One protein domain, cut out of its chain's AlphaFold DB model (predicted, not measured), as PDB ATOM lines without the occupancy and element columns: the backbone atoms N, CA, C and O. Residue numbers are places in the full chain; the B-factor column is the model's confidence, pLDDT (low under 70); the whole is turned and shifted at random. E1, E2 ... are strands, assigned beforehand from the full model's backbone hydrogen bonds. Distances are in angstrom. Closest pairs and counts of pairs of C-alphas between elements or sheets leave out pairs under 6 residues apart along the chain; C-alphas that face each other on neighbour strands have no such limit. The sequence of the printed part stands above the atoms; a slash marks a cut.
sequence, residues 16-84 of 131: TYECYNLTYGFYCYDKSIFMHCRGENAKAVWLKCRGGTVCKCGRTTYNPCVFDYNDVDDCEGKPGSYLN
ATOM      1  N   THR A  16     222.960 258.454 239.302       65.69
ATOM      2  CA  THR A  16     224.303 257.886 239.384       65.69
ATOM      3  C   THR A  16     224.194 256.499 240.005       65.69
ATOM      4  O   THR A  16     223.823 256.361 241.170       65.69
ATOM      5  N   TYR A  17     224.480 255.467 239.218       75.81
ATOM      6  CA  TYR A  17     224.598 254.101 239.714       75.81
ATOM      7  C   TYR A  17     226.021 253.902 240.231       75.81
ATOM      8  O   TYR A  17     226.957 253.757 239.450       75.81
ATOM      9  N   GLU A  18     226.198 253.928 241.550       85.69
ATOM     10  CA  GLU A  18     227.519 253.763 242.177       85.69
ATOM     11  C   GLU A  18     228.094 252.357 241.932       85.69
ATOM     12  O   GLU A  18     229.307 252.176 241.911       85.69
ATOM     13  N   CYS A  19     227.222 251.375 241.679       90.31
ATOM     14  CA  CYS A  19     227.580 249.998 241.337       90.31
ATOM     15  C   CYS A  19     227.708 249.749 239.822       90.31
ATOM     16  O   CYS A  19     227.461 248.636 239.353       90.31
ATOM     17  N   TYR A  20     228.037 250.772 239.028       87.62
ATOM     18  CA  TYR A  20     228.249 250.614 237.586       87.62
ATOM     19  C   TYR A  20     229.398 249.631 237.305       87.62
ATOM     20  O   TYR A  20     230.508 249.825 237.798       87.62
ATOM     21  N   ASN A  21     229.135 248.574 236.525       87.00
ATOM     22  CA  ASN A  21     230.057 247.453 236.269       87.00
ATOM     23  C   ASN A  21     230.586 246.729 237.526       87.00
ATOM     24  O   ASN A  21     231.604 246.037 237.462       87.00
ATOM     25  N   LEU A  22     229.914 246.870 238.670       90.69
ATOM     26  CA  LEU A  22     230.247 246.136 239.887       90.69
ATOM     27  C   LEU A  22     229.237 245.012 240.101       90.69
ATOM     28  O   LEU A  22     228.028 245.195 239.975       90.69
ATOM     29  N   THR A  23     229.745 243.828 240.420       93.62
ATOM     30  CA  THR A  23     228.921 242.656 240.717       93.62
ATOM     31  C   THR A  23     228.373 242.715 242.144       93.62
ATOM     32  O   THR A  23     228.632 243.643 242.910       93.62
ATOM     33  N   TYR A  24     227.575 241.714 242.514       95.12
ATOM     34  CA  TYR A  24     227.144 241.547 243.897       95.12
ATOM     35  C   TYR A  24     228.357 241.433 244.836       95.12
ATOM     36  O   TYR A  24     229.274 240.639 244.583       95.12
ATOM     37  N   GLY A  25     228.336 242.204 245.924       95.81
ATOM     38  CA  GLY A  25     229.351 242.139 246.970       95.81
ATOM     39  C   GLY A  25     229.562 243.445 247.729       95.81
ATOM     40  O   GLY A  25     228.914 244.468 247.483       95.81
ATOM     41  N   PHE A  26     230.499 243.385 248.664       96.81
ATOM     42  CA  PHE A  26     230.983 244.505 249.452       96.81
ATOM     43  C   PHE A  26     232.303 245.010 248.887       96.81
ATOM     44  O   PHE A  26     233.191 244.216 248.581       96.81
ATOM     45  N   TYR A  27     232.432 246.328 248.795       95.88
ATOM     46  CA  TYR A  27     233.587 247.008 248.229       95.88
ATOM     47  C   TYR A  27     234.110 248.025 249.237       95.88
ATOM     48  O   TYR A  27     233.399 248.981 249.563       95.88
ATOM     49  N   CYS A  28     235.325 247.831 249.758       95.56
ATOM     50  CA  CYS A  28     235.914 248.812 250.669       95.56
ATOM     51  C   CYS A  28     236.383 250.032 249.874       95.56
ATOM     52  O   CYS A  28     237.210 249.914 248.966       95.56
ATOM     53  N   TYR A  29     235.876 251.203 250.249       93.50
ATOM     54  CA  TYR A  29     236.365 252.489 249.762       93.50
ATOM     55  C   TYR A  29     237.698 252.823 250.426       93.50
ATOM     56  O   TYR A  29     238.693 253.058 249.749       93.50
ATOM     57  N   ASP A  30     237.739 252.713 251.751       93.38
ATOM     58  CA  ASP A  30     238.953 252.806 252.555       93.38
ATOM     59  C   ASP A  30     238.903 251.772 253.698       93.38
ATOM     60  O   ASP A  30     238.085 250.854 253.681       93.38
ATOM     61  N   LYS A  31     239.785 251.885 254.700       94.31
ATOM     62  CA  LYS A  31     239.818 250.957 255.848       94.31
ATOM     63  C   LYS A  31     238.617 251.068 256.795       94.31
ATOM     64  O   LYS A  31     238.502 250.271 257.719       94.31
ATOM     65  N   SER A  32     237.754 252.053 256.619       93.06
ATOM     66  CA  SER A  32     236.661 252.390 257.528       93.06
ATOM     67  C   SER A  32     235.300 252.406 256.843       93.06
ATOM     68  O   SER A  32     234.305 252.087 257.490       93.06
ATOM     69  N   ILE A  33     235.248 252.735 255.554       93.94
ATOM     70  CA  ILE A  33     234.027 252.899 254.772       93.94
ATOM     71  C   ILE A  33     233.984 251.855 253.665       93.94
ATOM     72  O   ILE A  33     234.970 251.594 252.971       93.94
ATOM     73  N   PHE A  34     232.801 251.293 253.463       94.81
ATOM     74  CA  PHE A  34     232.524 250.372 252.378       94.81
ATOM     75  C   PHE A  34     231.144 250.604 251.807       94.81
ATOM     76  O   PHE A  34     230.286 251.240 252.421       94.81
ATOM     77  N   MET A  35     230.929 250.043 250.629       94.88
ATOM     78  CA  MET A  35     229.631 250.047 249.997       94.88
ATOM     79  C   MET A  35     229.200 248.627 249.639       94.88
ATOM     80  O   MET A  35     230.023 247.779 249.298       94.88
ATOM     81  N   HIS A  36     227.903 248.360 249.732       95.19
ATOM     82  CA  HIS A  36     227.297 247.098 249.328       95.19
ATOM     83  C   HIS A  36     226.527 247.291 248.023       95.19
ATOM     84  O   HIS A  36     225.567 248.067 247.966       95.19
ATOM     85  N   CYS A  37     226.929 246.544 246.998       94.75
ATOM     86  CA  CYS A  37     226.239 246.454 245.721       94.75
ATOM     87  C   CYS A  37     225.361 245.205 245.683       94.75
ATOM     88  O   CYS A  37     225.854 244.082 245.770       94.75
ATOM     89  N   ARG A  38     224.045 245.396 245.517       92.31
ATOM     90  CA  ARG A  38     223.079 244.286 245.374       92.31
ATOM     91  C   ARG A  38     223.044 243.680 243.969       92.31
ATOM     92  O   ARG A  38     222.325 242.714 243.740       92.31
ATOM     93  N   GLY A  39     223.787 244.259 243.038       87.62
ATOM     94  CA  GLY A  39     223.827 243.868 241.641       87.62
ATOM     95  C   GLY A  39     224.379 244.998 240.785       87.62
ATOM     96  O   GLY A  39     224.590 246.116 241.261       87.62
ATOM     97  N   GLU A  40     224.595 244.680 239.518       88.25
ATOM     98  CA  GLU A  40     225.114 245.621 238.537       88.25
ATOM     99  C   GLU A  40     224.138 246.778 238.317       88.25
ATOM    100  O   GLU A  40     222.922 246.578 238.267       88.25
ATOM    101  N   ASN A  41     224.669 247.996 238.192       87.19
ATOM    102  CA  ASN A  41     223.876 249.211 237.977       87.19
ATOM    103  C   ASN A  41     222.837 249.465 239.089       87.19
ATOM    104  O   ASN A  41     221.816 250.111 238.867       87.19
ATOM    105  N   ALA A  42     223.083 248.960 240.300       87.69
ATOM    106  CA  ALA A  42     222.287 249.277 241.478       87.69
ATOM    107  C   ALA A  42     222.790 250.556 242.172       87.69
ATOM    108  O   ALA A  42     223.923 251.004 241.977       87.69
ATOM    109  N   LYS A  43     221.944 251.122 243.039       88.06
ATOM    110  CA  LYS A  43     222.407 252.069 244.061       88.06
ATOM    111  C   LYS A  43     223.219 251.321 245.109       88.06
ATOM    112  O   LYS A  43     222.814 250.227 245.525       88.06
ATOM    113  N   ALA A  44     224.319 251.914 245.545       90.56
ATOM    114  CA  ALA A  44     225.117 251.348 246.611       90.56
ATOM    115  C   ALA A  44     224.520 251.702 247.979       90.56
ATOM    116  O   ALA A  44     223.907 252.753 248.174       90.56
ATOM    117  N   VAL A  45     224.699 250.809 248.950       92.31
ATOM    118  CA  VAL A  45     224.452 251.125 250.361       92.31
ATOM    119  C   VAL A  45     225.797 251.386 251.013       92.31
ATOM    120  O   VAL A  45     226.609 250.471 251.091       92.31
ATOM    121  N   TRP A  46     226.025 252.610 251.475       92.44
ATOM    122  CA  TRP A  46     227.261 253.011 252.143       92.44
ATOM    123  C   TRP A  46     227.189 252.752 253.643       92.44
ATOM    124  O   TRP A  46     226.197 253.091 254.291       92.44
ATOM    125  N   LEU A  47     228.243 252.156 254.196       93.88
ATOM    126  CA  LEU A  47     228.349 251.801 255.607       93.88
ATOM    127  C   LEU A  47     229.757 252.092 256.132       93.88
ATOM    128  O   LEU A  47     230.735 252.127 255.385       93.88
ATOM    129  N   LYS A  48     229.854 252.253 257.453       94.94
ATOM    130  CA  LYS A  48     231.112 252.413 258.185       94.94
ATOM    131  C   LYS A  48     231.326 251.215 259.107       94.94
ATOM    132  O   LYS A  48     230.393 250.800 259.801       94.94
ATOM    133  N   CYS A  49     232.541 250.676 259.140       94.94
ATOM    134  CA  CYS A  49     232.932 249.667 260.118       94.94
ATOM    135  C   CYS A  49     232.888 250.252 261.539       94.94
ATOM    136  O   CYS A  49     233.207 251.422 261.762       94.94
ATOM    137  N   ARG A  50     232.463 249.442 262.513       93.56
ATOM    138  CA  ARG A  50     232.256 249.860 263.913       93.56
ATOM    139  C   ARG A  50     233.092 249.011 264.870       93.56
ATOM    140  O   ARG A  50     233.569 247.938 264.509       93.56
ATOM    141  N   GLY A  51     233.268 249.481 266.105       91.38
ATOM    142  CA  GLY A  51     233.880 248.676 267.171       91.38
ATOM    143  C   GLY A  51     235.352 248.316 266.937       91.38
ATOM    144  O   GLY A  51     235.774 247.223 267.294       91.38
ATOM    145  N   GLY A  52     236.121 249.205 266.297       91.50
ATOM    146  CA  GLY A  52     237.545 248.988 266.001       91.50
ATOM    147  C   GLY A  52     237.821 247.962 264.898       91.50
ATOM    148  O   GLY A  52     238.972 247.584 264.691       91.50
ATOM    149  N   THR A  53     236.783 247.509 264.191       96.44
ATOM    150  CA  THR A  53     236.938 246.701 262.980       96.44
ATOM    151  C   THR A  53     237.312 247.573 261.789       96.44
ATOM    152  O   THR A  53     237.002 248.767 261.745       96.44
ATOM    153  N   VAL A  54     237.989 246.964 260.823       96.62
ATOM    154  CA  VAL A  54     238.488 247.611 259.617       96.62
ATOM    155  C   VAL A  54     238.018 246.851 258.385       96.62
ATOM    156  O   VAL A  54     237.858 245.631 258.405       96.62
ATOM    157  N   CYS A  55     237.811 247.595 257.308       95.81
ATOM    158  CA  CYS A  55     237.500 247.071 255.993       95.81
ATOM    159  C   CYS A  55     238.799 246.665 255.293       95.81
ATOM    160  O   CYS A  55     239.637 247.520 254.988       95.81
ATOM    161  N   LYS A  56     239.011 245.364 255.088       92.25
ATOM    162  CA  LYS A  56     240.316 244.839 254.646       92.25
ATOM    163  C   LYS A  56     240.463 244.578 253.152       92.25
ATOM    164  O   LYS A  56     241.592 244.516 252.673       92.25
ATOM    165  N   CYS A  57     239.366 244.418 252.426       93.19
ATOM    166  CA  CYS A  57     239.374 243.846 251.079       93.19
ATOM    167  C   CYS A  57     238.979 244.865 250.022       93.19
ATOM    168  O   CYS A  57     238.143 245.718 250.268       93.19
ATOM    169  N   GLY A  58     239.503 244.764 248.807       95.31
ATOM    170  CA  GLY A  58     238.942 245.541 247.698       95.31
ATOM    171  C   GLY A  58     237.498 245.133 247.405       95.31
ATOM    172  O   GLY A  58     236.628 245.995 247.273       95.31
ATOM    173  N   ARG A  59     237.254 243.820 247.370       96.50
ATOM    174  CA  ARG A  59     235.946 243.187 247.188       96.50
ATOM    175  C   ARG A  59     235.841 241.906 248.025       96.50
ATOM    176  O   ARG A  59     236.831 241.199 248.176       96.50
ATOM    177  N   THR A  60     234.649 241.603 248.536       97.31
ATOM    178  CA  THR A  60     234.281 240.294 249.117       97.31
ATOM    179  C   THR A  60     232.762 240.082 249.048       97.31
ATOM    180  O   THR A  60     231.997 241.036 248.889       97.31
ATOM    181  N   THR A  61     232.297 238.840 249.154       97.00
ATOM    182  CA  THR A  61     230.871 238.488 249.305       97.00
ATOM    183  C   THR A  61     230.429 238.423 250.775       97.00
ATOM    184  O   THR A  61     229.227 238.352 251.045       97.00
ATOM    185  N   TYR A  62     231.374 238.507 251.718       95.44
ATOM    186  CA  TYR A  62     231.160 238.440 253.168       95.44
ATOM    187  C   TYR A  62     231.273 239.815 253.837       95.44
ATOM    188  O   TYR A  62     231.686 240.792 253.220       95.44
ATOM    189  N   ASN A  63     230.910 239.903 255.122       94.62
ATOM    190  CA  ASN A  63     231.072 241.136 255.895       94.62
ATOM    191  C   ASN A  63     232.554 241.571 255.894       94.62
ATOM    192  O   ASN A  63     233.381 240.856 256.462       94.62
ATOM    193  N   PRO A  64     232.899 242.734 255.310       95.88
ATOM    194  CA  PRO A  64     234.292 243.131 255.158       95.88
ATOM    195  C   PRO A  64     234.887 243.736 256.440       95.88
ATOM    196  O   PRO A  64     236.098 243.946 256.498       95.88
ATOM    197  N   CYS A  65     234.056 244.045 257.444       96.62
ATOM    198  CA  CYS A  65     234.474 244.646 258.704       96.62
ATOM    199  C   CYS A  65     234.904 243.573 259.705       96.62
ATOM    200  O   CYS A  65     234.072 242.967 260.388       96.62
ATOM    201  N   VAL A  66     236.213 243.384 259.832       96.62
ATOM    202  CA  VAL A  66     236.826 242.446 260.781       96.62
ATOM    203  C   VAL A  66     237.927 243.133 261.580       96.62
ATOM    204  O   VAL A  66     238.364 244.231 261.246       96.62
ATOM    205  N   PHE A  67     238.390 242.520 262.667       95.81
ATOM    206  CA  PHE A  67     239.557 243.045 263.371       95.81
ATOM    207  C   PHE A  67     240.808 243.001 262.490       95.81
ATOM    208  O   PHE A  67     240.945 242.134 261.626       95.81
ATOM    209  N   ASP A  68     241.757 243.904 262.746       92.94
ATOM    210  CA  ASP A  68     242.948 244.054 261.899       92.94
ATOM    211  C   ASP A  68     243.880 242.824 261.894       92.94
ATOM    212  O   ASP A  68     244.749 242.700 261.040       92.94
ATOM    213  N   TYR A  69     243.653 241.842 262.765       92.19
ATOM    214  CA  TYR A  69     244.373 240.563 262.797       92.19
ATOM    215  C   TYR A  69     243.599 239.378 262.186       92.19
ATOM    216  O   TYR A  69     244.163 238.296 262.083       92.19
ATOM    217  N   ASN A  70     242.337 239.559 261.778       94.94
ATOM    218  CA  ASN A  70     241.510 238.493 261.195       94.94
ATOM    219  C   ASN A  70     241.478 238.569 259.669       94.94
ATOM    220  O   ASN A  70     241.385 239.664 259.115       94.94
ATOM    221  N   ASP A  71     241.479 237.425 258.998       92.88
ATOM    222  CA  ASP A  71     241.271 237.358 257.552       92.88
ATOM    223  C   ASP A  71     239.779 237.426 257.189       92.88
ATOM    224  O   ASP A  71     238.902 237.244 258.039       92.88
ATOM    225  N   VAL A  72     239.500 237.736 255.922       94.62
ATOM    226  CA  VAL A  72     238.152 237.763 255.342       94.62
ATOM    227  C   VAL A  72     238.121 236.762 254.194       94.62
ATOM    228  O   VAL A  72     239.024 236.756 253.356       94.62
ATOM    229  N   ASP A  73     237.083 235.937 254.141       93.50
ATOM    230  CA  ASP A  73     236.881 234.988 253.047       93.50
ATOM    231  C   ASP A  73     236.582 235.719 251.723       93.50
ATOM    232  O   ASP A  73     236.009 236.814 251.706       93.50
ATOM    233  N   ASP A  74     236.978 235.121 250.595       94.56
ATOM    234  CA  ASP A  74     236.811 235.681 249.242       94.56
ATOM    235  C   ASP A  74     237.318 237.135 249.103       94.56
ATOM    236  O   ASP A  74     236.713 237.974 248.435       94.56
ATOM    237  N   CYS A  75     238.424 237.454 249.783       95.94
ATOM    238  CA  CYS A  75     239.027 238.782 249.789       95.94
ATOM    239  C   CYS A  75     239.848 239.031 248.519       95.94
ATOM    240  O   CYS A  75     240.952 238.506 248.353       95.94
ATOM    241  N   GLU A  76     239.332 239.875 247.632       96.31
ATOM    242  CA  GLU A  76     240.018 240.264 246.404       96.31
ATOM    243  C   GLU A  76     240.553 241.696 246.514       96.31
ATOM    244  O   GLU A  76     239.817 242.640 246.814       96.31
ATOM    245  N   GLY A  77     241.845 241.881 246.237       94.75
ATOM    246  CA  GLY A  77     242.489 243.195 246.226       94.75
ATOM    247  C   GLY A  77     242.536 243.893 247.592       94.75
ATOM    248  O   GLY A  77     242.188 243.334 248.629       94.75
ATOM    249  N   LYS A  78     242.982 245.151 247.584       95.00
ATOM    250  CA  LYS A  78     243.064 246.011 248.777       95.00
ATOM    251  C   LYS A  78     241.940 247.055 248.760       95.00
ATOM    252  O   LYS A  78     241.380 247.301 247.691       95.00
ATOM    253  N   PRO A  79     241.619 247.711 249.890       95.00
ATOM    254  CA  PRO A  79     240.643 248.795 249.900       95.00
ATOM    255  C   PRO A  79     240.960 249.843 248.825       95.00
ATOM    256  O   PRO A  79     242.132 250.152 248.586       95.00
ATOM    257  N   GLY A  80     239.926 250.308 248.127       91.62
ATOM    258  CA  GLY A  80     240.035 251.217 246.983       91.62
ATOM    259  C   GLY A  80     240.397 250.552 245.646       91.62
ATOM    260  O   GLY A  80     240.267 251.189 244.608       91.62
ATOM    261  N   SER A  81     240.791 249.269 245.599       92.56
ATOM    262  CA  SER A  81     241.222 248.613 244.344       92.56
ATOM    263  C   SER A  81     240.172 248.587 243.228       92.56
ATOM    264  O   SER A  81     240.544 248.511 242.061       92.56
ATOM    265  N   TYR A  82     238.887 248.624 243.575       89.62
ATOM    266  CA  TYR A  82     237.771 248.515 242.625       89.62
ATOM    267  C   TYR A  82     236.990 249.820 242.477       89.62
ATOM    268  O   TYR A  82     236.089 249.905 241.646       89.62
ATOM    269  N   LEU A  83     237.320 250.828 243.284       86.56
ATOM    270  CA  LEU A  83     236.598 252.088 243.353       86.56
ATOM    271  C   LEU A  83     237.538 253.196 242.900       86.56
ATOM    272  O   LEU A  83     238.551 253.473 243.530       86.56
ATOM    273  N   ASN A  84     237.201 253.851 241.791       72.31
ATOM    274  CA  ASN A  84     237.912 255.058 241.398       72.31
ATOM    275  C   ASN A  84     237.541 256.169 242.389       72.31
ATOM    276  O   ASN A  84     236.454 256.733 242.283       72.31
TER     277      ASN A  84
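Overview. This is residues 16 to 84 of the 131 residues of the protein "Jessie 1b" of Entamoeba invadens (UniProt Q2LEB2). Little regular structure is present: a small meander of three short strands, each the antiparallel neighbour of the one before, and a long looped stretch, residues 49 to 84, that folds back so that residues 59 to 60 pair beside E1. The 69 printed residues hold no named helix and the strands E1, E2, E3, sheet order E1 - E2 - E3, class all strand, with 13 residues in named elements. The whole is compact, radius of gyration of the C-alphas 11.0 A, yet elongated, spanning 34 by 20 by 19 A.

Arrangement. The inner strand E2, residues 33 to 37, forms a hairpin with edge strand E1, residues 25 to 28, antiparallel at 158 degrees; N 27 and O 35 are 2.9 A apart, within hydrogen-bond range. E2 forms another hairpin with edge strand E3, residues 45 to 48, antiparallel at 155 degrees, with N 36 and O 45 at 2.8 A, within hydrogen-bond range. Outside the named strands, residues 54 to 55 pair antiparallel with residues 65 to 66.

Along the chain. E2 is 13.6 A long, E3 10.4 A and E1 10.1 A. E1 begins at C-alpha 25 (229.351, 242.139, 246.970); E3 ends at C-alpha 48 (231.112, 252.413, 258.185).

Size, cuts and confidence. The C-alphas farthest apart, of Thr 16 and Tyr 69, are 35.4 A apart. The printed part has no cut; the link E1 to E2 is tight and E2 to E3 short. Residue 16 is under pLDDT 70.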